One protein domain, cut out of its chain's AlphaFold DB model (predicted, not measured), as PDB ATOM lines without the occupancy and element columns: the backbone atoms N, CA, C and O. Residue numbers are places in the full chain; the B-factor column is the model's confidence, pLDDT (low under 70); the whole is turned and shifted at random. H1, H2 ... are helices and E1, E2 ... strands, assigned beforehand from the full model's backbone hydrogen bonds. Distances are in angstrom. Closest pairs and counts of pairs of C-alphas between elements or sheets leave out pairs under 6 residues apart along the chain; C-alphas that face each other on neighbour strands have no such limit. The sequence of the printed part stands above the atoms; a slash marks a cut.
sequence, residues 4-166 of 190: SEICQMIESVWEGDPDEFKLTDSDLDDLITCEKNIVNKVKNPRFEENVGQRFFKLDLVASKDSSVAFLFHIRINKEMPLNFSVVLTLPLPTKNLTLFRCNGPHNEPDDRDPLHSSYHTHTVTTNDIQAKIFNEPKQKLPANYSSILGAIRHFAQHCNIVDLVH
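Overview. This is residues 4 to 166 of the 190 residues of an uncharacterized protein of Clostridiaceae bacterium (UniProt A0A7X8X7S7). The model is a strongly twisted wall of eight strands with one helix, H5, over one face along E5 and E6. Three further helices, H1, H2 and H4, gather at the end of the wall where E5 ends and E6 begins, and the short H3 lies near the edge strand E8. The printed part has 163 residues, with five named helices and eight named strands in the order H1 H2 E1 E2 E3 E4 E5 E6 H3 E7 H4 E8 H5, a mixed class of helices and strands. The sheet is branched at E3, and its neighbour pairs are antiparallel. The whole is compact, with a radius of gyration of the C-alphas of 16.0 A, and rounded, spanning 47 by 45 by 29 A.

Along the chain. Start in the sheet with E4, residues 65 to 77, the longest strand: find C-alpha 65 at (-38.792, 42.530, -2.792) and run 34.3 A to C-alpha 77 at (-56.587, 18.597, -19.674). E3, residues 53 to 62, is 28.9 A long, E5, residues 84 to 91, 20.8 A, and E6, residues 96 to 103, 17.9 A. The shorter strands are E1, residues 36 to 38, E2, residues 48 to 50, E7, residues 120 to 123, and E8, residues 139 to 142. H1, residues 4 to 15, begins at C-alpha 4 (-42.429, 47.422, -7.276) and measures 16.5 A. H2 is residues 25 to 33, 12.0 A, H3 residues 114 to 117, and H4 residues 126 to 130. H5, residues 148 to 158, runs 14.9 A and ends at C-alpha 158 (-36.159, 30.278, -16.228).

Arrangement. Look first at E3, which has three neighbours. E1, beside residues 60 to 62, and E2, beside residues 53 to 55, lie on one side of it, and E4 lies on the other side. N 37 and O 61 are 2.9 A apart between E1 and E3, and N 48 and O 55 are 2.8 A apart between E2 and E3, both within hydrogen-bond range. E2 to E6 form a meander, each strand the antiparallel neighbour of the one before. Within hydrogen-bond range you will find N 58 and O 72 at 2.9 A for the hairpin E3 and E4, N 87 and O 73 at 2.8 A for the hairpin E4 and E5, and N 86 and O 102 at 2.8 A for the hairpin E5 and E6. Beyond it, N 122 and O 101 of E7 and E6 are 2.8 A apart, and N 121 and O 141 of E7 and E8 are 2.9 A apart. E4 bends by 63 degrees at residue 68, and E6 by 72 degrees at residue 99. H5 is on the sheet at a height of 8.3 A, over E5 and E6, and runs along the strands, at 25 degrees to E5 on the local plane; its closest C-alphas to E6 are those of Ala 151 and Cys 102, 6.0 A apart. H2 is on the opposite face, over none of the strands, at a height of only just 4.4 A. H1 is on the sheet, over E4 and E5, and runs slantwise to the strands. With Ile 6 alone H1 only just touches H2, with 3 pairs of C-alphas within 8 A, the closest those of Ile 6 and Asp 27, 7.0 A apart. H3 only grazes the sheet. Every O i to N i+4 pair is within hydrogen-bond range in H1, H2, H4 and H5, while H3 is too short for such a pair.

Size, cuts and confidence. The two C-alphas farthest apart are those of Asp 19 and Glu 79, 47.4 A. The printed part has no cut, and no link is long. The mean pLDDT of the printed part is 90.7; look for values under 70 at residues 17 to 20 and 108 to 114.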
ATOM      1  N   SER A   4     -41.222  46.654  -7.602       91.25
ATOM      2  CA  SER A   4     -42.429  47.422  -7.276       91.25
ATOM      3  C   SER A   4     -42.703  48.579  -8.251       91.25
ATOM      4  O   SER A   4     -43.852  48.841  -8.584       91.25
ATOM      5  N   GLU A   5     -41.655  49.264  -8.723       92.00
ATOM      6  CA  GLU A   5     -41.769  50.370  -9.686       92.00
ATOM      7  C   GLU A   5     -42.200  49.840 -11.063       92.00
ATOM      8  O   GLU A   5     -43.086  50.411 -11.692       92.00
ATOM      9  N   ILE A   6     -41.651  48.695 -11.490       92.56
ATOM     10  CA  ILE A   6     -42.073  48.003 -12.718       92.56
ATOM     11  C   ILE A   6     -43.568  47.654 -12.651       92.56
ATOM     12  O   ILE A   6     -44.309  47.928 -13.594       92.56
ATOM     13  N   CYS A   7     -44.029  47.083 -11.533       91.81
ATOM     14  CA  CYS A   7     -45.440  46.743 -11.337       91.81
ATOM     15  C   CYS A   7     -46.346  47.981 -11.410       91.81
ATOM     16  O   CYS A   7     -47.345  47.950 -12.122       91.81
ATOM     17  N   GLN A   8     -45.960  49.084 -10.761       90.06
ATOM     18  CA  GLN A   8     -46.707  50.347 -10.809       90.06
ATOM     19  C   GLN A   8     -46.818  50.908 -12.231       90.06
ATOM     20  O   GLN A   8     -47.875  51.391 -12.621       90.06
ATOM     21  N   MET A   9     -45.757  50.806 -13.037       90.75
ATOM     22  CA  MET A   9     -45.800  51.237 -14.440       90.75
ATOM     23  C   MET A   9     -46.708  50.349 -15.299       90.75
ATOM     24  O   MET A   9     -47.376  50.834 -16.207       90.75
ATOM     25  N   ILE A  10     -46.754  49.042 -15.028       90.94
ATOM     26  CA  ILE A  10     -47.701  48.139 -15.698       90.94
ATOM     27  C   ILE A  10     -49.145  48.518 -15.321       90.94
ATOM     28  O   ILE A  10     -50.027  48.533 -16.185       90.94
ATOM     29  N   GLU A  11     -49.389  48.849 -14.052       88.94
ATOM     30  CA  GLU A  11     -50.693  49.294 -13.551       88.94
ATOM     31  C   GLU A  11     -51.117  50.650 -14.136       88.94
ATOM     32  O   GLU A  11     -52.267  50.797 -14.548       88.94
ATOM     33  N   SER A  12     -50.214  51.622 -14.286       87.00
ATOM     34  CA  SER A  12     -50.578  52.936 -14.846       87.00
ATOM     35  C   SER A  12     -51.040  52.847 -16.309       87.00
ATOM     36  O   SER A  12     -52.032  53.467 -16.706       87.00
ATOM     37  N   VAL A  13     -50.407  51.979 -17.110       84.75
ATOM     38  CA  VAL A  13     -50.854  51.682 -18.485       84.75
ATOM     39  C   VAL A  13     -52.263  51.098 -18.498       84.75
ATOM     40  O   VAL A  13     -53.064  51.378 -19.403       84.75
ATOM     41  N   TRP A  14     -52.594  50.284 -17.493       78.81
ATOM     42  CA  TRP A  14     -53.938  49.747 -17.340       78.81
ATOM     43  C   TRP A  14     -54.955  50.868 -17.108       78.81
ATOM     44  O   TRP A  14     -55.951  50.936 -17.840       78.81
ATOM     45  N   GLU A  15     -54.666  51.755 -16.156       82.50
ATOM     46  CA  GLU A  15     -55.535  52.862 -15.731       82.50
ATOM     47  C   GLU A  15     -55.696  53.963 -16.788       82.50
ATOM     48  O   GLU A  15     -56.615  54.775 -16.702       82.50
ATOM     49  N   GLY A  16     -54.897  53.920 -17.858       73.38
ATOM     50  CA  GLY A  16     -55.016  54.849 -18.978       73.38
ATOM     51  C   GLY A  16     -54.258  56.152 -18.759       73.38
ATOM     52  O   GLY A  16     -54.564  57.129 -19.437       73.38
ATOM     53  N   ASP A  17     -53.258  56.133 -17.878       67.12
ATOM     54  CA  ASP A  17     -52.302  57.220 -17.680       67.12
ATOM     55  C   ASP A  17     -50.905  56.779 -18.167       67.12
ATOM     56  O   ASP A  17     -50.075  56.304 -17.385       67.12
ATOM     57  N   PRO A  18     -50.657  56.803 -19.494       63.81
ATOM     58  CA  PRO A  18     -49.418  56.309 -20.078       63.81
ATOM     59  C   PRO A  18     -48.300  57.363 -20.113       63.81
ATOM     60  O   PRO A  18     -47.343  57.160 -20.869       63.81
ATOM     61  N   ASP A  19     -48.416  58.484 -19.387       55.47
ATOM     62  CA  ASP A  19     -47.421  59.558 -19.461       55.47
ATOM     63  C   ASP A  19     -46.022  59.010 -19.101       55.47
ATOM     64  O   ASP A  19     -45.746  58.559 -17.992       55.47
ATOM     65  N   GLU A  20     -45.160  58.979 -20.127       62.00
ATOM     66  CA  GLU A  20     -43.852  58.308 -20.189       62.00
ATOM     67  C   GLU A  20     -43.840  56.798 -19.859       62.00
ATOM     68  O   GLU A  20     -43.201  56.343 -18.906       62.00
ATOM     69  N   PHE A  21     -44.417  55.972 -20.740       71.69
ATOM     70  CA  PHE A  21     -44.111  54.535 -20.772       71.69
ATOM     71  C   PHE A  21     -42.608  54.289 -21.034       71.69
ATOM     72  O   PHE A  21     -42.149  54.267 -22.176       71.69
ATOM     73  N   LYS A  22     -41.838  54.117 -19.954       86.25
ATOM     74  CA  LYS A  22     -40.386  53.842 -19.961       86.25
ATOM     75  C   LYS A  22     -40.034  52.375 -19.712       86.25
ATOM     76  O   LYS A  22     -38.856  52.049 -19.608       86.25
ATOM     77  N   LEU A  23     -41.038  51.513 -19.581       90.81
ATOM     78  CA  LEU A  23     -40.836  50.091 -19.341       90.81
ATOM     79  C   LEU A  23     -40.167  49.455 -20.564       90.81
ATOM     80  O   LEU A  23     -40.620  49.654 -21.691       90.81
ATOM     81  N   THR A  24     -39.104  48.689 -20.338       94.38
ATOM     82  CA  THR A  24     -38.389  47.957 -21.387       94.38
ATOM     83  C   THR A  24     -38.649  46.455 -21.292       94.38
ATOM     84  O   THR A  24     -39.039  45.941 -20.243       94.38
ATOM     85  N   ASP A  25     -38.389  45.716 -22.373       95.38
ATOM     86  CA  ASP A  25     -38.450  44.248 -22.329       95.38
ATOM     87  C   ASP A  25     -37.416  43.667 -21.347       95.38
ATOM     88  O   ASP A  25     -37.654  42.615 -20.764       95.38
ATOM     89  N   SER A  26     -36.307  44.377 -21.099       96.44
ATOM     90  CA  SER A  26     -35.324  43.992 -20.078       96.44
ATOM     91  C   SER A  26     -35.889  44.100 -18.664       96.44
ATOM     92  O   SER A  26     -35.577  43.259 -17.831       96.44
ATOM     93  N   ASP A  27     -36.730  45.099 -18.382       96.12
ATOM     94  CA  ASP A  27     -37.393  45.216 -17.078       96.12
ATOM     95  C   ASP A  27     -38.404  44.072 -16.875       96.12
ATOM     96  O   ASP A  27     -38.532  43.522 -15.779       96.12
ATOM     97  N   LEU A  28     -39.110  43.675 -17.940       96.62
ATOM     98  CA  LEU A  28     -40.005  42.514 -17.915       96.62
ATOM     99  C   LEU A  28     -39.229  41.205 -17.718       96.62
ATOM    100  O   LEU A  28     -39.658  40.362 -16.928       96.62
ATOM    101  N   ASP A  29     -38.084  41.046 -18.386       97.56
ATOM    102  CA  ASP A  29     -37.202  39.887 -18.219       97.56
ATOM    103  C   ASP A  29     -36.638  39.813 -16.795       97.56
ATOM    104  O   ASP A  29     -36.707  38.759 -16.159       97.56
ATOM    105  N   ASP A  30     -36.199  40.940 -16.229       97.12
ATOM    106  CA  ASP A  30     -35.768  41.034 -14.832       97.12
ATOM    107  C   ASP A  30     -36.885  40.591 -13.872       97.12
ATOM    108  O   ASP A  30     -36.636  39.874 -12.900       97.12
ATOM    109  N   LEU A  31     -38.138  40.975 -14.141       96.81
ATOM    110  CA  LEU A  31     -39.294  40.570 -13.341       96.81
ATOM    111  C   LEU A  31     -39.595  39.061 -13.481       96.81
ATOM    112  O   LEU A  31     -39.859  38.372 -12.486       96.81
ATOM    113  N   ILE A  32     -39.517  38.514 -14.699       98.19
ATOM    114  CA  ILE A  32     -39.723  37.084 -14.983       98.19
ATOM    115  C   ILE A  32     -38.645  36.229 -14.316       98.19
ATOM    116  O   ILE A  32     -38.979  35.219 -13.690       98.19
ATOM    117  N   THR A  33     -37.385  36.643 -14.404       98.38
ATOM    118  CA  THR A  33     -36.207  35.855 -14.009       98.38
ATOM    119  C   THR A  33     -35.729  36.131 -12.580       98.38
ATOM    120  O   THR A  33     -34.863  35.412 -12.069       98.38
ATOM    121  N   CYS A  34     -36.299  37.130 -11.890       98.12
ATOM    122  CA  CYS A  34     -35.973  37.378 -10.487       98.12
ATOM    123  C   CYS A  34     -36.220  36.137  -9.623       98.12
ATOM    124  O   CYS A  34     -37.173  35.389  -9.849       98.12
ATOM    125  N   GLU A  35     -35.371  35.936  -8.614       98.50
ATOM    126  CA  GLU A  35     -35.542  34.833  -7.670       98.50
ATOM    127  C   GLU A  35     -36.865  34.972  -6.913       98.50
ATOM    128  O   GLU A  35     -37.198  36.057  -6.427       98.50
ATOM    129  N   LYS A  36     -37.611  33.869  -6.817       98.31
ATOM    130  CA  LYS A  36     -38.927  33.817  -6.176       98.31
ATOM    131  C   LYS A  36     -38.983  32.726  -5.117       98.31
ATOM    132  O   LYS A  36     -38.575  31.588  -5.356       98.31
ATOM    133  N   ASN A  37     -39.587  33.062  -3.981       98.12
ATOM    134  CA  ASN A  37     -39.867  32.138  -2.889       98.12
ATOM    135  C   ASN A  37     -41.349  31.778  -2.841       98.12
ATOM    136  O   ASN A  37     -42.214  32.620  -3.065       98.12
ATOM    137  N   ILE A  38     -41.639  30.526  -2.492       97.56
ATOM    138  CA  ILE A  38     -43.002  30.035  -2.268       97.56
ATOM    139  C   ILE A  38     -43.473  30.495  -0.888       97.56
ATOM    140  O   ILE A  38     -42.823  30.185   0.111       97.56
ATOM    141  N   VAL A  39     -44.614  31.182  -0.827       94.38
ATOM    142  CA  VAL A  39     -45.162  31.726   0.430       94.38
ATOM    143  C   VAL A  39     -45.852  30.636   1.250       94.38
ATOM    144  O   VAL A  39     -45.594  30.481   2.440       94.38
ATOM    145  N   ASN A  40     -46.699  29.834   0.600       81.62
ATOM    146  CA  ASN A  40     -47.605  28.895   1.261       81.62
ATOM    147  C   ASN A  40     -47.274  27.443   0.879       81.62
ATOM    148  O   ASN A  40     -47.960  26.826   0.064       81.62
ATOM    149  N   LYS A  41     -46.206  26.873   1.457       85.69
ATOM    150  CA  LYS A  41     -45.860  25.455   1.236       85.69
ATOM    151  C   LYS A  41     -46.909  24.550   1.903       85.69
ATOM    152  O   LYS A  41     -46.944  24.413   3.124       85.69
ATOM    153  N   VAL A  42     -47.754  23.908   1.097       87.38
ATOM    154  CA  VAL A  42     -48.759  22.943   1.571       87.38
ATOM    155  C   VAL A  42     -48.116  21.572   1.789       87.38
ATOM    156  O   VAL A  42     -47.377  21.076   0.940       87.38
ATOM    157  N   LYS A  43     -48.421  20.919   2.916       85.00
ATOM    158  CA  LYS A  43     -48.032  19.522   3.156       85.00
ATOM    159  C   LYS A  43     -48.921  18.601   2.316       85.00
ATOM    160  O   LYS A  43     -50.130  18.588   2.517       85.00
ATOM    161  N   ASN A  44     -48.316  17.800   1.438       86.88
ATOM    162  CA  ASN A  44     -49.008  16.927   0.475       86.88
ATOM    163  C   ASN A  44     -49.925  17.707  -0.491       86.88
ATOM    164  O   ASN A  44     -51.144  17.535  -0.443       86.88
ATOM    165  N   PRO A  45     -49.358  18.566  -1.355       93.12
ATOM    166  CA  PRO A  45     -50.125  19.311  -2.351       93.12
ATOM    167  C   PRO A  45     -50.904  18.364  -3.276       93.12
ATOM    168  O   PRO A  45     -50.428  17.280  -3.619       93.12
ATOM    169  N   ARG A  46     -52.108  18.782  -3.675       93.75
ATOM    170  CA  ARG A  46     -53.031  18.031  -4.540       93.75
ATOM    171  C   ARG A  46     -53.532  18.933  -5.658       93.75
ATOM    172  O   ARG A  46     -53.621  20.144  -5.472       93.75
ATOM    173  N   PHE A  47     -53.872  18.344  -6.801       94.69
ATOM    174  CA  PHE A  47     -54.595  19.075  -7.838       94.69
ATOM    175  C   PHE A  47     -56.030  19.353  -7.391       94.69
ATOM    176  O   PHE A  47     -56.710  18.480  -6.853       94.69
ATOM    177  N   GLU A  48     -56.499  20.556  -7.686       94.81
ATOM    178  CA  GLU A  48     -57.920  20.848  -7.776       94.81
ATOM    179  C   GLU A  48     -58.471  20.266  -9.082       94.81
ATOM    180  O   GLU A  48     -57.815  20.269 -10.128       94.81
ATOM    181  N   GLU A  49     -59.700  19.769  -9.025       92.75
ATOM    182  CA  GLU A  49     -60.355  19.080 -10.131       92.75
ATOM    183  C   GLU A  49     -61.582  19.895 -10.572       92.75
ATOM    184  O   GLU A  49     -62.449  20.214  -9.763       92.75
ATOM    185  N   ASN A  50     -61.685  20.197 -11.867       88.31
ATOM    186  CA  ASN A  50     -62.894  20.740 -12.501       88.31
ATOM    187  C   ASN A  50     -63.327  19.806 -13.649       88.31
ATOM    188  O   ASN A  50     -62.633  18.830 -13.958       88.31
ATOM    189  N   VAL A  51     -64.457  20.076 -14.303       87.19
ATOM    190  CA  VAL A  51     -64.908  19.338 -15.489       87.19
ATOM    191  C   VAL A  51     -63.803  19.366 -16.553       87.19
ATOM    192  O   VAL A  51     -63.400  20.424 -17.029       87.19
ATOM    193  N   GLY A  52     -63.255  18.189 -16.870       89.38
ATOM    194  CA  GLY A  52     -62.226  17.998 -17.900       89.38
ATOM    195  C   GLY A  52     -60.822  18.539 -17.590       89.38
ATOM    196  O   GLY A  52     -59.917  18.323 -18.394       89.38
ATOM    197  N   GLN A  53     -60.591  19.216 -16.456       93.88
ATOM    198  CA  GLN A  53     -59.301  19.863 -16.160       93.88
ATOM    199  C   GLN A  53     -58.807  19.654 -14.722       93.88
ATOM    200  O   GLN A  53     -59.599  19.563 -13.784       93.88
ATOM    201  N   ARG A  54     -57.481  19.603 -14.566       95.31
ATOM    202  CA  ARG A  54     -56.753  19.642 -13.289       95.31
ATOM    203  C   ARG A  54     -56.017  20.962 -13.151       95.31
ATOM    204  O   ARG A  54     -55.405  21.406 -14.125       95.31
ATOM    205  N   PHE A  55     -56.019  21.537 -11.952       95.75
ATOM    206  CA  PHE A  55     -55.350  22.802 -11.662       95.75
ATOM    207  C   PHE A  55     -54.543  22.743 -10.376       95.75
ATOM    208  O   PHE A  55     -54.935  22.097  -9.411       95.75
ATOM    209  N   PHE A  56     -53.412  23.429 -10.360       96.19
ATOM    210  CA  PHE A  56     -52.620  23.612  -9.153       96.19
ATOM    211  C   PHE A  56     -52.058  25.024  -9.131       96.19
ATOM    212  O   PHE A  56     -51.714  25.558 -10.187       96.19
ATOM    213  N   LYS A  57     -51.990  25.626  -7.944       95.94
ATOM    214  CA  LYS A  57     -51.572  27.014  -7.766       95.94
ATOM    215  C   LYS A  57     -50.623  27.151  -6.584       95.94
ATOM    216  O   LYS A  57     -50.789  26.453  -5.588       95.94
ATOM    217  N   LEU A  58     -49.663  28.061  -6.698       96.75
ATOM    218  CA  LEU A  58     -48.809  28.498  -5.596       96.75
ATOM    219  C   LEU A  58     -48.663  30.015  -5.625       96.75
ATOM    220  O   LEU A  58     -48.447  30.599  -6.689       96.75
ATOM    221  N   ASP A  59     -48.698  30.612  -4.440       97.31
ATOM    222  CA  ASP A  59     -48.327  32.007  -4.244       97.31
ATOM    223  C   ASP A  59     -46.810  32.114  -4.115       97.31
ATOM    224  O   ASP A  59     -46.173  31.369  -3.354       97.31
ATOM    225  N   LEU A  60     -46.239  33.063  -4.847       98.06
ATOM    226  CA  LEU A  60     -44.820  33.366  -4.839       98.06
ATOM    227  C   LEU A  60     -44.595  34.834  -4.480       98.06
ATOM    228  O   LEU A  60     -45.449  35.680  -4.732       98.06
ATOM    229  N   VAL A  61     -43.410  35.148  -3.974       98.06
ATOM    230  CA  VAL A  61     -42.928  36.524  -3.787       98.06
ATOM    231  C   VAL A  61     -41.502  36.654  -4.298       98.06
ATOM    232  O   VAL A  61     -40.734  35.694  -4.204       98.06
ATOM    233  N   ALA A  62     -41.126  37.824  -4.818       98.06
ATOM    234  CA  ALA A  62     -39.729  38.080  -5.165       98.06
ATOM    235  C   ALA A  62     -38.853  38.042  -3.902       98.06
ATOM    236  O   ALA A  62     -39.152  38.688  -2.897       98.06
ATOM    237  N   SER A  63     -37.728  37.326  -3.955       96.94
ATOM    238  CA  SER A  63     -36.815  37.168  -2.812       96.94
ATOM    239  C   SER A  63     -36.242  38.498  -2.319       96.94
ATOM    240  O   SER A  63     -36.027  38.674  -1.123       96.94
ATOM    241  N   LYS A  64     -35.977  39.433  -3.240       94.50
ATOM    242  CA  LYS A  64     -35.383  40.747  -2.940       94.50
ATOM    243  C   LYS A  64     -36.415  41.857  -2.717       94.50
ATOM    244  O   LYS A  64     -36.026  42.960  -2.346       94.50
ATOM    245  N   ASP A  65     -37.694  41.576  -2.951       94.88
ATOM    246  CA  ASP A  65     -38.792  42.530  -2.792       94.88
ATOM    247  C   ASP A  65     -40.098  41.772  -2.521       94.88
ATOM    248  O   ASP A  65     -40.876  41.473  -3.423       94.88
ATOM    249  N   SER A  66     -40.345  41.447  -1.252       94.25
ATOM    250  CA  SER A  66     -41.522  40.664  -0.864       94.25
ATOM    251  C   SER A  66     -42.852  41.397  -1.065       94.25
ATOM    252  O   SER A  66     -43.901  40.800  -0.833       94.25
ATOM    253  N   SER A  67     -42.830  42.682  -1.448       93.94
ATOM    254  CA  SER A  67     -44.040  43.418  -1.831       93.94
ATOM    255  C   SER A  67     -44.561  43.007  -3.210       93.94
ATOM    256  O   SER A  67     -45.745  43.176  -3.490       93.94
ATOM    257  N   VAL A  68     -43.701  42.414  -4.045       96.75
ATOM    258  CA  VAL A  68     -44.069  41.916  -5.368       96.75
ATOM    259  C   VAL A  68     -44.434  40.442  -5.277       96.75
ATOM    260  O   VAL A  68     -43.583  39.571  -5.066       96.75
ATOM    261  N   ALA A  69     -45.726  40.176  -5.451       97.25
ATOM    262  CA  ALA A  69     -46.294  38.838  -5.465       97.25
ATOM    263  C   ALA A  69     -46.455  38.314  -6.896       97.25
ATOM    264  O   ALA A  69     -46.699  39.066  -7.836       97.25
ATOM    265  N   PHE A  70     -46.377  36.997  -7.044       98.12
ATOM    266  CA  PHE A  70     -46.681  36.295  -8.283       98.12
ATOM    267  C   PHE A  70     -47.559  35.090  -7.992       98.12
ATOM    268  O   PHE A  70     -47.596  34.568  -6.877       98.12
ATOM    269  N   LEU A  71     -48.207  34.601  -9.039       97.56
ATOM    270  CA  LEU A  71     -48.925  33.343  -9.015       97.56
ATOM    271  C   LEU A  71     -48.264  32.363  -9.979       97.56
ATOM    272  O   LEU A  71     -48.046  32.666 -11.153       97.56
ATOM    273  N   PHE A  72     -47.968  31.172  -9.476       97.75
ATOM    274  CA  PHE A  72     -47.602  30.018 -10.282       97.75
ATOM    275  C   PHE A  72     -48.823  29.138 -10.493       97.75
ATOM    276  O   PHE A  72     -49.441  28.727  -9.513       97.75
ATOM    277  N   HIS A  73     -49.135  28.786 -11.739       96.00
ATOM    278  CA  HIS A  73     -50.280  27.940 -12.068       96.00
ATOM    279  C   HIS A  73     -49.911  26.787 -13.003       96.00
ATOM    280  O   HIS A  73     -49.229  26.980 -14.006       96.00
ATOM    281  N   ILE A  74     -50.458  25.600 -12.735       97.00
ATOM    282  CA  ILE A  74     -50.496  24.473 -13.671       97.00
ATOM    283  C   ILE A  74     -51.951  24.220 -14.061       97.00
ATOM    284  O   ILE A  74     -52.821  24.164 -13.193       97.00
ATOM    285  N   ARG A  75     -52.206  24.002 -15.353       96.12
ATOM    286  CA  ARG A  75     -53.462  23.458 -15.889       96.12
ATOM    287  C   ARG A  75     -53.161  22.250 -16.758       96.12
ATOM    288  O   ARG A  75     -52.269  22.321 -17.599       96.12
ATOM    289  N   ILE A  76     -53.941  21.184 -16.620       95.69
ATOM    290  CA  ILE A  76     -53.817  19.966 -17.431       95.69
ATOM    291  C   ILE A  76     -55.206  19.526 -17.883       95.69
ATOM    292  O   ILE A  76     -56.114  19.420 -17.058       95.69
ATOM    293  N   ASN A  77     -55.383  19.255 -19.175       94.31
ATOM    294  CA  ASN A  77     -56.587  18.597 -19.674       94.31
ATOM    295  C   ASN A  77     -56.561  17.100 -19.299       94.31
ATOM    296  O   ASN A  77     -55.545  16.428 -19.476       94.31
ATOM    297  N   LYS A  78     -57.665  16.574 -18.756       91.31
ATOM    298  CA  LYS A  78     -57.745  15.186 -18.266       91.31
ATOM    299  C   LYS A  78     -57.770  14.145 -19.384       91.31
ATOM    300  O   LYS A  78     -57.249  13.052 -19.189       91.31
ATOM    301  N   GLU A  79     -58.384  14.475 -20.513       90.06
ATOM    302  CA  GLU A  79     -58.538  13.583 -21.669       90.06
ATOM    303  C   GLU A  79     -57.326  13.658 -22.599       90.06
ATOM    304  O   GLU A  79     -56.917  12.658 -23.182       90.06
ATOM    305  N   MET A  80     -56.705  14.836 -22.684       90.38
ATOM    306  CA  MET A  80     -55.508  15.096 -23.480       90.38
ATOM    307  C   MET A  80     -54.388  15.671 -22.602       90.38
ATOM    308  O   MET A  80     -54.150  16.876 -22.637       90.38
ATOM    309  N   PRO A  81     -53.645  14.847 -21.838       91.62
ATOM    310  CA  PRO A  81     -52.607  15.335 -20.920       91.62
ATOM    311  C   PRO A  81     -51.419  16.051 -21.583       91.62
ATOM    312  O   PRO A  81     -50.607  16.670 -20.891       91.62
ATOM    313  N   LEU A  82     -51.287  15.963 -22.911       91.06
ATOM    314  CA  LEU A  82     -50.352  16.782 -23.692       91.06
ATOM    315  C   LEU A  82     -50.799  18.248 -23.778       91.06
ATOM    316  O   LEU A  82     -49.955  19.130 -23.885       91.06
ATOM    317  N   ASN A  83     -52.099  18.519 -23.649       93.50
ATOM    318  CA  ASN A  83     -52.648  19.862 -23.531       93.50
ATOM    319  C   ASN A  83     -52.555  20.320 -22.070       93.50
ATOM    320  O   ASN A  83     -53.449  20.099 -21.243       93.50
ATOM    321  N   PHE A  84     -51.439  20.970 -21.760       95.56
ATOM    322  CA  PHE A  84     -51.180  21.580 -20.464       95.56
ATOM    323  C   PHE A  84     -50.619  22.992 -20.616       95.56
ATOM    324  O   PHE A  84     -50.110  23.371 -21.673       95.56
ATOM    325  N   SER A  85     -50.666  23.748 -19.522       97.00
ATOM    326  CA  SER A  85     -49.954  25.013 -19.378       97.00
ATOM    327  C   SER A  85     -49.340  25.145 -17.987       97.00
ATOM    328  O   SER A  85     -49.994  24.813 -16.998       97.00
ATOM    329  N   VAL A  86     -48.126  25.686 -17.918       98.12
ATOM    330  CA  VAL A  86     -47.431  26.113 -16.697       98.12
ATOM    331  C   VAL A  86     -47.206  27.617 -16.814       98.12
ATOM    332  O   VAL A  86     -46.655  28.057 -17.819       98.12
ATOM    333  N   VAL A  87     -47.687  28.411 -15.863       98.38
ATOM    334  CA  VAL A  87     -47.853  29.862 -16.040       98.38
ATOM    335  C   VAL A  87     -47.298  30.627 -14.845       98.38
ATOM    336  O   VAL A  87     -47.594  30.277 -13.703       98.38
ATOM    337  N   LEU A  88     -46.533  31.683 -15.129       98.56
ATOM    338  CA  LEU A  88     -46.175  32.739 -14.190       98.56
ATOM    339  C   LEU A  88     -47.090  33.927 -14.455       98.56
ATOM    340  O   LEU A  88     -47.168  34.434 -15.578       98.56
ATOM    341  N   THR A  89     -47.756  34.389 -13.413       98.00
ATOM    342  CA  THR A  89     -48.696  35.496 -13.490       98.00
ATOM    343  C   THR A  89     -48.320  36.575 -12.486       98.00
ATOM    344  O   THR A  89     -48.026  36.270 -11.333       98.00
ATOM    345  N   LEU A  90     -48.386  37.830 -12.920       97.06
ATOM    346  CA  LEU A  90     -48.411  38.995 -12.051       97.06
ATOM    347  C   LEU A  90     -49.881  39.339 -11.751       97.06
ATOM    348  O   LEU A  90     -50.614  39.704 -12.678       97.06
ATOM    349  N   PRO A  91     -50.360  39.166 -10.509       94.88
ATOM    350  CA  PRO A  91     -51.685  39.627 -10.130       94.88
ATOM    351  C   PRO A  91     -51.703  41.158 -10.079       94.88
ATOM    352  O   PRO A  91     -50.925  41.753  -9.342       94.88
ATOM    353  N   LEU A  92     -52.594  41.784 -10.848       88.44
ATOM    354  CA  LEU A  92     -52.886  43.220 -10.759       88.44
ATOM    355  C   LEU A  92     -54.289  43.405 -10.154       88.44
ATOM    356  O   LEU A  92     -55.098  42.471 -10.218       88.44
ATOM    357  N   PRO A  93     -54.631  44.592  -9.615       83.81
ATOM    358  CA  PRO A  93     -55.906  44.826  -8.928       83.81
ATOM    359  C   PRO A  93     -57.158  44.443  -9.733       83.81
ATOM    360  O   PRO A  93     -58.168  44.027  -9.168       83.81
ATOM    361  N   THR A  94     -57.102  44.576 -11.058       78.50
ATOM    362  CA  THR A  94     -58.244  44.378 -11.965       78.50
ATOM    363  C   THR A  94     -58.139  43.111 -12.808       78.50
ATOM    364  O   THR A  94     -59.163  42.542 -13.198       78.50
ATOM    365  N   LYS A  95     -56.920  42.669 -13.134       83.62
ATOM    366  CA  LYS A  95     -56.684  41.517 -14.000       83.62
ATOM    367  C   LYS A  95     -55.300  40.927 -13.778       83.62
ATOM    368  O   LYS A  95     -54.334  41.613 -13.495       83.62
ATOM    369  N   ASN A  96     -55.198  39.631 -14.000       92.56
ATOM    370  CA  ASN A  96     -53.928  38.931 -14.005       92.56
ATOM    371  C   ASN A  96     -53.184  39.147 -15.331       92.56
ATOM    372  O   ASN A  96     -53.771  38.971 -16.400       92.56
ATOM    373  N   LEU A  97     -51.892  39.464 -15.253       95.38
ATOM    374  CA  LEU A  97     -50.982  39.508 -16.395       95.38
ATOM    375  C   LEU A  97     -50.151  38.219 -16.450       95.38
ATOM    376  O   LEU A  97     -49.403  37.910 -15.529       95.38
ATOM    377  N   THR A  98     -50.247  37.467 -17.543       97.75
ATOM    378  CA  THR A  98     -49.348  36.351 -17.843       97.75
ATOM    379  C   THR A  98     -47.983  36.901 -18.240       97.75
ATOM    380  O   THR A  98     -47.853  37.497 -19.303       97.75
ATOM    381  N   LEU A  99     -46.967  36.664 -17.408       97.94
ATOM    382  CA  LEU A  99     -45.592  37.071 -17.697       97.94
ATOM    383  C   LEU A  99     -44.876  36.037 -18.571       97.94
ATOM    384  O   LEU A  99     -44.252  36.368 -19.575       97.94
ATOM    385  N   PHE A 100     -44.995  34.766 -18.191       98.50
ATOM    386  CA  PHE A 100     -44.344  33.659 -18.876       98.50
ATOM    387  C   PHE A 100     -45.224  32.417 -18.828       98.50
ATOM    388  O   PHE A 100     -45.904  32.153 -17.833       98.50
ATOM    389  N   ARG A 101     -45.225  31.639 -19.906       97.81
ATOM    390  CA  ARG A 101     -46.037  30.429 -20.012       97.81
ATOM    391  C   ARG A 101     -45.309  29.356 -20.799       97.81
ATOM    392  O   ARG A 101     -44.876  29.604 -21.913       97.81
ATOM    393  N   CYS A 102     -45.267  28.145 -20.262       97.75
ATOM    394  CA  CYS A 102     -44.886  26.938 -20.985       97.75
ATOM    395  C   CYS A 102     -46.145  26.159 -21.366       97.75
ATOM    396  O   CYS A 102     -46.958  25.844 -20.495       97.75
ATOM    397  N   ASN A 103     -46.298  25.818 -22.640       96.00
ATOM    398  CA  ASN A 103     -47.394  25.001 -23.146       96.00
ATOM    399  C   ASN A 103     -46.915  23.662 -23.688       96.00
ATOM    400  O   ASN A 103     -45.832  23.559 -24.271       96.00
ATOM    401  N   GLY A 104     -47.772  22.658 -23.534       94.12
ATOM    402  CA  GLY A 104     -47.756  21.500 -24.413       94.12
ATOM    403  C   GLY A 104     -48.550  21.746 -25.705       94.12
ATOM    404  O   GLY A 104     -49.212  22.787 -25.837       94.12
ATOM    405  N   PRO A 105     -48.498  20.793 -26.648       90.00
ATOM    406  CA  PRO A 105     -49.278  20.838 -27.876       90.00
ATOM    407  C   PRO A 105     -50.768  21.015 -27.585       90.00
ATOM    408  O   PRO A 105     -51.348  20.297 -26.764       90.00
ATOM    409  N   HIS A 106     -51.396  21.968 -28.261       81.62
ATOM    410  CA  HIS A 106     -52.828  22.204 -28.182       81.62
ATOM    411  C   HIS A 106     -53.369  22.758 -29.504       81.62
ATOM    412  O   HIS A 106     -52.649  23.403 -30.256       81.62
ATOM    413  N   ASN A 107     -54.663  22.535 -29.750       71.19
ATOM    414  CA  ASN A 107     -55.361  22.815 -31.012       71.19
ATOM    415  C   ASN A 107     -54.954  21.894 -32.175       71.19
ATOM    416  O   ASN A 107     -53.978  21.146 -32.106       71.19
ATOM    417  N   GLU A 108     -55.759  21.934 -33.235       59.53
ATOM    418  CA  GLU A 108     -55.393  21.355 -34.524       59.53
ATOM    419  C   GLU A 108     -54.275  22.188 -35.176       59.53
ATOM    420  O   GLU A 108     -54.152  23.380 -34.876       59.53
ATOM    421  N   PRO A 109     -53.446  21.588 -36.049       59.91
ATOM    422  CA  PRO A 109     -52.463  22.334 -36.825       59.91
ATOM    423  C   PRO A 109     -53.139  23.471 -37.611       59.91
ATOM    424  O   PRO A 109     -54.005  23.215 -38.443       59.91
ATOM    425  N   ASP A 110     -52.748  24.720 -37.347       62.44
ATOM    426  CA  ASP A 110     -53.102  25.891 -38.158       62.44
ATOM    427  C   ASP A 110     -51.813  26.405 -38.806       62.44
ATOM    428  O   ASP A 110     -50.860  26.755 -38.105       62.44
ATOM    429  N   ASP A 111     -51.782  26.476 -40.137       59.25
ATOM    430  CA  ASP A 111     -50.631  26.974 -40.901       59.25
ATOM    431  C   ASP A 111     -50.261  28.424 -40.532       59.25
ATOM    432  O   ASP A 111     -49.138  28.870 -40.773       59.25
ATOM    433  N   ARG A 112     -51.193  29.174 -39.928       65.12
ATOM    434  CA  ARG A 112     -50.980  30.554 -39.468       65.12
ATOM    435  C   ARG A 112     -50.325  30.641 -38.090       65.12
ATOM    436  O   ARG A 112     -49.793  31.697 -37.756       65.12
ATOM    437  N   ASP A 113     -50.363  29.568 -37.300       68.94
ATOM    438  CA  ASP A 113     -49.736  29.499 -35.978       68.94
ATOM    439  C   ASP A 113     -49.214  28.081 -35.692       68.94
ATOM    440  O   ASP A 113     -49.775  27.330 -34.883       68.94
ATOM    441  N   PRO A 114     -48.121  27.686 -36.370       69.19
ATOM    442  CA  PRO A 114     -47.651  26.306 -36.352       69.19
ATOM    443  C   PRO A 114     -47.193  25.864 -34.954       69.19
ATOM    444  O   PRO A 114     -47.201  24.669 -34.644       69.19
ATOM    445  N   LEU A 115     -46.834  26.813 -34.080       77.62
ATOM    446  CA  LEU A 115     -46.292  26.514 -32.757       77.62
ATOM    447  C   LEU A 115     -47.332  25.934 -31.803       77.62
ATOM    448  O   LEU A 115     -46.947  25.129 -30.954       77.62
ATOM    449  N   HIS A 116     -48.622  26.249 -31.956       77.81
ATOM    450  CA  HIS A 116     -49.671  25.712 -31.084       77.81
ATOM    451  C   HIS A 116     -49.727  24.182 -31.092       77.81
ATOM    452  O   HIS A 116     -49.857  23.567 -30.034       77.81
ATOM    453  N   SER A 117     -49.482  23.562 -32.248       82.19
ATOM    454  CA  SER A 117     -49.419  22.102 -32.387       82.19
ATOM    455  C   SER A 117     -48.138  21.460 -31.822       82.19
ATOM    456  O   SER A 117     -47.963  20.245 -31.887       82.19
ATOM    457  N   SER A 118     -47.245  22.258 -31.233       88.19
ATOM    458  CA  SER A 118     -45.959  21.832 -30.679       88.19
ATOM    459  C   SER A 118     -45.766  22.334 -29.243       88.19
ATOM    460  O   SER A 118     -46.548  23.131 -28.728       88.19
ATOM    461  N   TYR A 119     -44.715  21.871 -28.569       93.81
ATOM    462  CA  TYR A 119     -44.304  22.448 -27.291       93.81
ATOM    463  C   TYR A 119     -43.688  23.833 -27.528       93.81
ATOM    464  O   TYR A 119     -42.777  23.978 -28.344       93.81
ATOM    465  N   HIS A 120     -44.158  24.847 -26.807       95.56
ATOM    466  CA  HIS A 120     -43.713  26.231 -26.996       95.56
ATOM    467  C   HIS A 120     -43.902  27.064 -25.733       95.56
ATOM    468  O   HIS A 120     -44.716  26.741 -24.863       95.56
ATOM    469  N   THR A 121     -43.175  28.171 -25.658       96.88
ATOM    470  CA  THR A 121     -43.312  29.162 -24.596       96.88
ATOM    471  C   THR A 121     -43.973  30.432 -25.111       96.88
ATOM    472  O   THR A 121     -43.914  30.724 -26.304       96.88
ATOM    473  N   HIS A 122     -44.586  31.187 -24.202       96.56
ATOM    474  CA  HIS A 122     -44.990  32.570 -24.421       96.56
ATOM    475  C   HIS A 122     -44.308  33.474 -23.400       96.56
ATOM    476  O   HIS A 122     -44.253  33.114 -22.220       96.56
ATOM    477  N   THR A 123     -43.885  34.656 -23.836       97.44
ATOM    478  CA  THR A 123     -43.266  35.678 -22.982       97.44
ATOM    479  C   THR A 123     -43.944  37.019 -23.226       97.44
ATOM    480  O   THR A 123     -44.212  37.366 -24.375       97.44
ATOM    481  N   VAL A 124     -44.270  37.750 -22.159       96.88
ATOM    482  CA  VAL A 124     -44.817  39.107 -22.273       96.88
ATOM    483  C   VAL A 124     -43.780  40.076 -22.818       96.88
ATOM    484  O   VAL A 124     -42.623  40.054 -22.411       96.88
ATOM    485  N   THR A 125     -44.223  40.949 -23.715       95.69
ATOM    486  CA  THR A 125     -43.436  42.073 -24.221       95.69
ATOM    487  C   THR A 125     -44.057  43.396 -23.802       95.69
ATOM    488  O   THR A 125     -45.249  43.493 -23.503       95.69
ATOM    489  N   THR A 126     -43.271  44.459 -23.847       94.25
ATOM    490  CA  THR A 126     -43.748  45.838 -23.686       94.25
ATOM    491  C   THR A 126     -44.863  46.183 -24.673       94.25
ATOM    492  O   THR A 126     -45.844  46.819 -24.290       94.25
ATOM    493  N   ASN A 127     -44.779  45.677 -25.908       93.19
ATOM    494  CA  ASN A 127     -45.840  45.807 -26.907       93.19
ATOM    495  C   ASN A 127     -47.148  45.138 -26.457       93.19
ATOM    496  O   ASN A 127     -48.224  45.673 -26.719       93.19
ATOM    497  N   ASP A 128     -47.082  43.988 -25.776       93.75
ATOM    498  CA  ASP A 128     -48.272  43.337 -25.216       93.75
ATOM    499  C   ASP A 128     -48.906  44.204 -24.118       93.75
ATOM    500  O   ASP A 128     -50.124  44.389 -24.120       93.75
ATOM    501  N   ILE A 129     -48.096  44.804 -23.236       91.88
ATOM    502  CA  ILE A 129     -48.569  45.714 -22.176       91.88
ATOM    503  C   ILE A 129     -49.264  46.941 -22.777       91.88
ATOM    504  O   ILE A 129     -50.407  47.239 -22.425       91.88
ATOM    505  N   GLN A 130     -48.619  47.608 -23.737       90.12
ATOM    506  CA  GLN A 130     -49.178  48.772 -24.431       90.12
ATOM    507  C   GLN A 130     -50.464  48.430 -25.194       90.12
ATOM    508  O   GLN A 130     -51.430  49.192 -25.172       90.12
ATOM    509  N   ALA A 131     -50.504  47.258 -25.835       90.25
ATOM    510  CA  ALA A 131     -51.679  46.759 -26.545       90.25
ATOM    511  C   ALA A 131     -52.753  46.165 -25.618       90.25
ATOM    512  O   ALA A 131     -53.779  45.684 -26.107       90.25
ATOM    513  N   LYS A 132     -52.540  46.182 -24.295       89.00
ATOM    514  CA  LYS A 132     -53.456  45.637 -23.287       89.00
ATOM    515  C   LYS A 132     -53.755  44.137 -23.481       89.00
ATOM    516  O   LYS A 132     -54.869  43.661 -23.240       89.00
ATOM    517  N   ILE A 133     -52.745  43.376 -23.901       89.19
ATOM    518  CA  ILE A 133     -52.784  41.923 -24.104       89.19
ATOM    519  C   ILE A 133     -52.167  41.234 -22.887       89.19
ATOM    520  O   ILE A 133     -50.954  41.187 -22.730       89.19
ATOM    521  N   PHE A 134     -53.012  40.669 -22.023       83.88
ATOM    522  CA  PHE A 134     -52.564  40.187 -20.707       83.88
ATOM    523  C   PHE A 134     -52.591  38.669 -20.529       83.88
ATOM    524  O   PHE A 134     -51.835  38.132 -19.733       83.88
ATOM    525  N   ASN A 135     -53.467  37.956 -21.237       84.62
ATOM    526  CA  ASN A 135     -53.685  36.527 -20.978       84.62
ATOM    527  C   ASN A 135     -52.854  35.620 -21.892       84.62
ATOM    528  O   ASN A 135     -52.534  34.490 -21.519       84.62
ATOM    529  N   GLU A 136     -52.528  36.107 -23.086       86.12
ATOM    530  CA  GLU A 136     -51.866  35.348 -24.140       86.12
ATOM    531  C   GLU A 136     -50.807  36.231 -24.802       86.12
ATOM    532  O   GLU A 136     -51.097  36.897 -25.798       86.12
ATOM    533  N   PRO A 137     -49.596  36.287 -24.225       89.56
ATOM    534  CA  PRO A 137     -48.508  37.041 -24.821       89.56
ATOM    535  C   PRO A 137     -48.230  36.594 -26.253       89.56
ATOM    536  O   PRO A 137     -48.282  35.395 -26.562       89.56
ATOM    537  N   LYS A 138     -47.943  37.555 -27.134       87.38
ATOM    538  CA  LYS A 138     -47.784  37.279 -28.566       87.38
ATOM    539  C   LYS A 138     -46.446  36.654 -28.919       87.38
ATOM    540  O   LYS A 138     -46.377  35.927 -29.909       87.38
ATOM    541  N   GLN A 139     -45.393  36.931 -28.153       90.94
ATOM    542  CA  GLN A 139     -44.087  36.344 -28.419       90.94
ATOM    543  C   GLN A 139     -44.122  34.856 -28.085       90.94
ATOM    544  O   GLN A 139     -44.269  34.486 -26.922       90.94
ATOM    545  N   LYS A 140     -43.959  34.018 -29.112       92.50
ATOM    546  CA  LYS A 140     -43.935  32.557 -29.008       92.50
ATOM    547  C   LYS A 140     -42.591  32.024 -29.463       92.50
ATOM    548  O   LYS A 140     -42.072  32.467 -30.486       92.50
ATOM    549  N   LEU A 141     -42.048  31.060 -28.731       93.69
ATOM    550  CA  LEU A 141     -40.797  30.395 -29.090       93.69
ATOM    551  C   LEU A 141     -40.945  28.874 -28.981       93.69
ATOM    552  O   LEU A 141     -41.634  28.401 -28.073       93.69
ATOM    553  N   PRO A 142     -40.298  28.093 -29.865       94.06
ATOM    554  CA  PRO A 142     -40.201  26.649 -29.698       94.06
ATOM    555  C   PRO A 142     -39.616  26.294 -28.331       94.06
ATOM    556  O   PRO A 142     -38.641  26.899 -27.881       94.06
ATOM    557  N   ALA A 143     -40.198  25.298 -27.672       92.94
ATOM    558  CA  ALA A 143     -39.728  24.862 -26.369       92.94
ATOM    559  C   ALA A 143     -38.550  23.888 -26.473       92.94
ATOM    560  O   ALA A 143     -38.522  23.008 -27.331       92.94
ATOM    561  N   ASN A 144     -37.646  23.956 -25.495       92.06
ATOM    562  CA  ASN A 144     -36.643  22.916 -25.249       92.06
ATOM    563  C   ASN A 144     -37.125  21.901 -24.191       92.06
ATOM    564  O   ASN A 144     -36.405  21.534 -23.263       92.06
ATOM    565  N   TYR A 145     -38.393  21.503 -24.280       94.56
ATOM    566  CA  TYR A 145     -38.992  20.452 -23.461       94.56
ATOM    567  C   TYR A 145     -40.049  19.699 -24.270       94.56
ATOM    568  O   TYR A 145     -40.624  20.228 -25.215       94.56
ATOM    569  N   SER A 146     -40.329  18.463 -23.863       93.25
ATOM    570  CA  SER A 146     -41.255  17.555 -24.555       93.25
ATOM    571  C   SER A 146     -42.230  16.842 -23.609       93.25
ATOM    572  O   SER A 146     -42.806  15.816 -23.950       93.25
ATOM    573  N   SER A 147     -42.391  17.355 -22.387       93.50
ATOM    574  CA  SER A 147     -43.306  16.821 -21.369       93.50
ATOM    575  C   SER A 147     -43.679  17.906 -20.361       93.50
ATOM    576  O   SER A 147     -43.015  18.942 -20.289       93.50
ATOM    577  N   ILE A 148     -44.700  17.666 -19.536       95.38
ATOM    578  CA  ILE A 148     -45.084  18.585 -18.456       95.38
ATOM    579  C   ILE A 148     -44.001  18.684 -17.381       95.38
ATOM    580  O   ILE A 148     -43.704  19.776 -16.912       95.38
ATOM    581  N   LEU A 149     -43.353  17.569 -17.025       94.69
ATOM    582  CA  LEU A 149     -42.241  17.587 -16.072       94.69
ATOM    583  C   LEU A 149     -41.038  18.345 -16.646       94.69
ATOM    584  O   LEU A 149     -40.385  19.095 -15.923       94.69
ATOM    585  N   GLY A 150     -40.769  18.185 -17.946       95.12
ATOM    586  CA  GLY A 150     -39.770  18.979 -18.659       95.12
ATOM    587  C   GLY A 150     -40.108  20.470 -18.648       95.12
ATOM    588  O   GLY A 150     -39.256  21.280 -18.295       95.12
ATOM    589  N   ALA A 151     -41.363  20.819 -18.943       96.94
ATOM    590  CA  ALA A 151     -41.854  22.193 -18.907       96.94
ATOM    591  C   ALA A 151     -41.723  22.812 -17.512       96.94
ATOM    592  O   ALA A 151     -41.225  23.919 -17.388       96.94
ATOM    593  N   ILE A 152     -42.096  22.086 -16.456       97.12
ATOM    594  CA  ILE A 152     -41.973  22.540 -15.064       97.12
ATOM    595  C   ILE A 152     -40.512  22.788 -14.686       97.12
ATOM    596  O   ILE A 152     -40.220  23.789 -14.039       97.12
ATOM    597  N   ARG A 153     -39.583  21.906 -15.079       95.81
ATOM    598  CA  ARG A 153     -38.147  22.103 -14.811       95.81
ATOM    599  C   ARG A 153     -37.605  23.321 -15.548       95.81
ATOM    600  O   ARG A 153     -36.949  24.149 -14.927       95.81
ATOM    601  N   HIS A 154     -37.917  23.435 -16.838       96.94
ATOM    602  CA  HIS A 154     -37.538  24.587 -17.651       96.94
ATOM    603  C   HIS A 154     -38.093  25.887 -17.056       96.94
ATOM    604  O   HIS A 154     -37.355  26.845 -16.864       96.94
ATOM    605  N   PHE A 155     -39.370  25.884 -16.678       98.19
ATOM    606  CA  PHE A 155     -40.052  27.003 -16.041       98.19
ATOM    607  C   PHE A 155     -39.426  27.376 -14.691       98.19
ATOM    608  O   PHE A 155     -39.155  28.545 -14.454       98.19
ATOM    609  N   ALA A 156     -39.152  26.403 -13.814       97.69
ATOM    610  CA  ALA A 156     -38.536  26.650 -12.509       97.69
ATOM    611  C   ALA A 156     -37.162  27.319 -12.643       97.69
ATOM    612  O   ALA A 156     -36.844  28.227 -11.879       97.69
ATOM    613  N   GLN A 157     -36.370  26.867 -13.620       97.31
ATOM    614  CA  GLN A 157     -35.051  27.419 -13.919       97.31
ATOM    615  C   GLN A 157     -35.155  28.820 -14.522       97.31
ATOM    616  O   GLN A 157     -34.485  29.730 -14.049       97.31
ATOM    617  N   HIS A 158     -36.007  29.000 -15.534       97.94
ATOM    618  CA  HIS A 158     -36.159  30.278 -16.228       97.94
ATOM    619  C   HIS A 158     -36.756  31.360 -15.318       97.94
ATOM    620  O   HIS A 158     -36.243  32.469 -15.262       97.94
ATOM    621  N   CYS A 159     -37.792  31.024 -14.546       98.44
ATOM    622  CA  CYS A 159     -38.441  31.950 -13.616       98.44
ATOM    623  C   CYS A 159     -37.761  32.033 -12.240       98.44
ATOM    624  O   CYS A 159     -38.274  32.732 -11.364       98.44
ATOM    625  N   ASN A 160     -36.664  31.291 -12.047       98.44
ATOM    626  CA  ASN A 160     -35.851  31.241 -10.833       98.44
ATOM    627  C   ASN A 160     -36.663  31.018  -9.539       98.44
ATOM    628  O   ASN A 160     -36.583  31.785  -8.577       98.44
ATOM    629  N   ILE A 161     -37.495  29.972  -9.522       98.12
ATOM    630  CA  ILE A 161     -38.366  29.656  -8.379       98.12
ATOM    631  C   ILE A 161     -37.701  28.603  -7.498       98.12
ATOM    632  O   ILE A 161     -37.545  27.441  -7.891       98.12
ATOM    633  N   VAL A 162     -37.360  29.001  -6.276       95.94
ATOM    634  CA  VAL A 162     -36.658  28.150  -5.314       95.94
ATOM    635  C   VAL A 162     -37.572  27.020  -4.833       95.94
ATOM    636  O   VAL A 162     -38.738  27.231  -4.500       95.94
ATOM    637  N   ASP A 163     -37.033  25.798  -4.788       92.88
ATOM    638  CA  ASP A 163     -37.707  24.581  -4.312       92.88
ATOM    639  C   ASP A 163     -39.012  24.193  -5.029       92.88
ATOM    640  O   ASP A 163     -39.759  23.364  -4.498       92.88
ATOM    641  N   LEU A 164     -39.294  24.718  -6.232       94.81
ATOM    642  CA  LEU A 164     -40.584  24.487  -6.894       94.81
ATOM    643  C   LEU A 164     -40.955  23.004  -6.956       94.81
ATOM    644  O   LEU A 164     -42.041  22.635  -6.531       94.81
ATOM    645  N   VAL A 165     -40.034  22.144  -7.400       89.06
ATOM    646  CA  VAL A 165     -40.280  20.702  -7.586       89.06
ATOM    647  C   VAL A 165     -40.782  20.012  -6.310       89.06
ATOM    648  O   VAL A 165     -41.644  19.140  -6.394       89.06
ATOM    649  N   HIS A 166     -40.295  20.414  -5.135       89.12
ATOM    650  CA  HIS A 166     -40.687  19.815  -3.854       89.12
ATOM    651  C   HIS A 166     -42.061  20.285  -3.358       89.12
ATOM    652  O   HIS A 166     -42.639  19.659  -2.472       89.12
TER     653      HIS A 166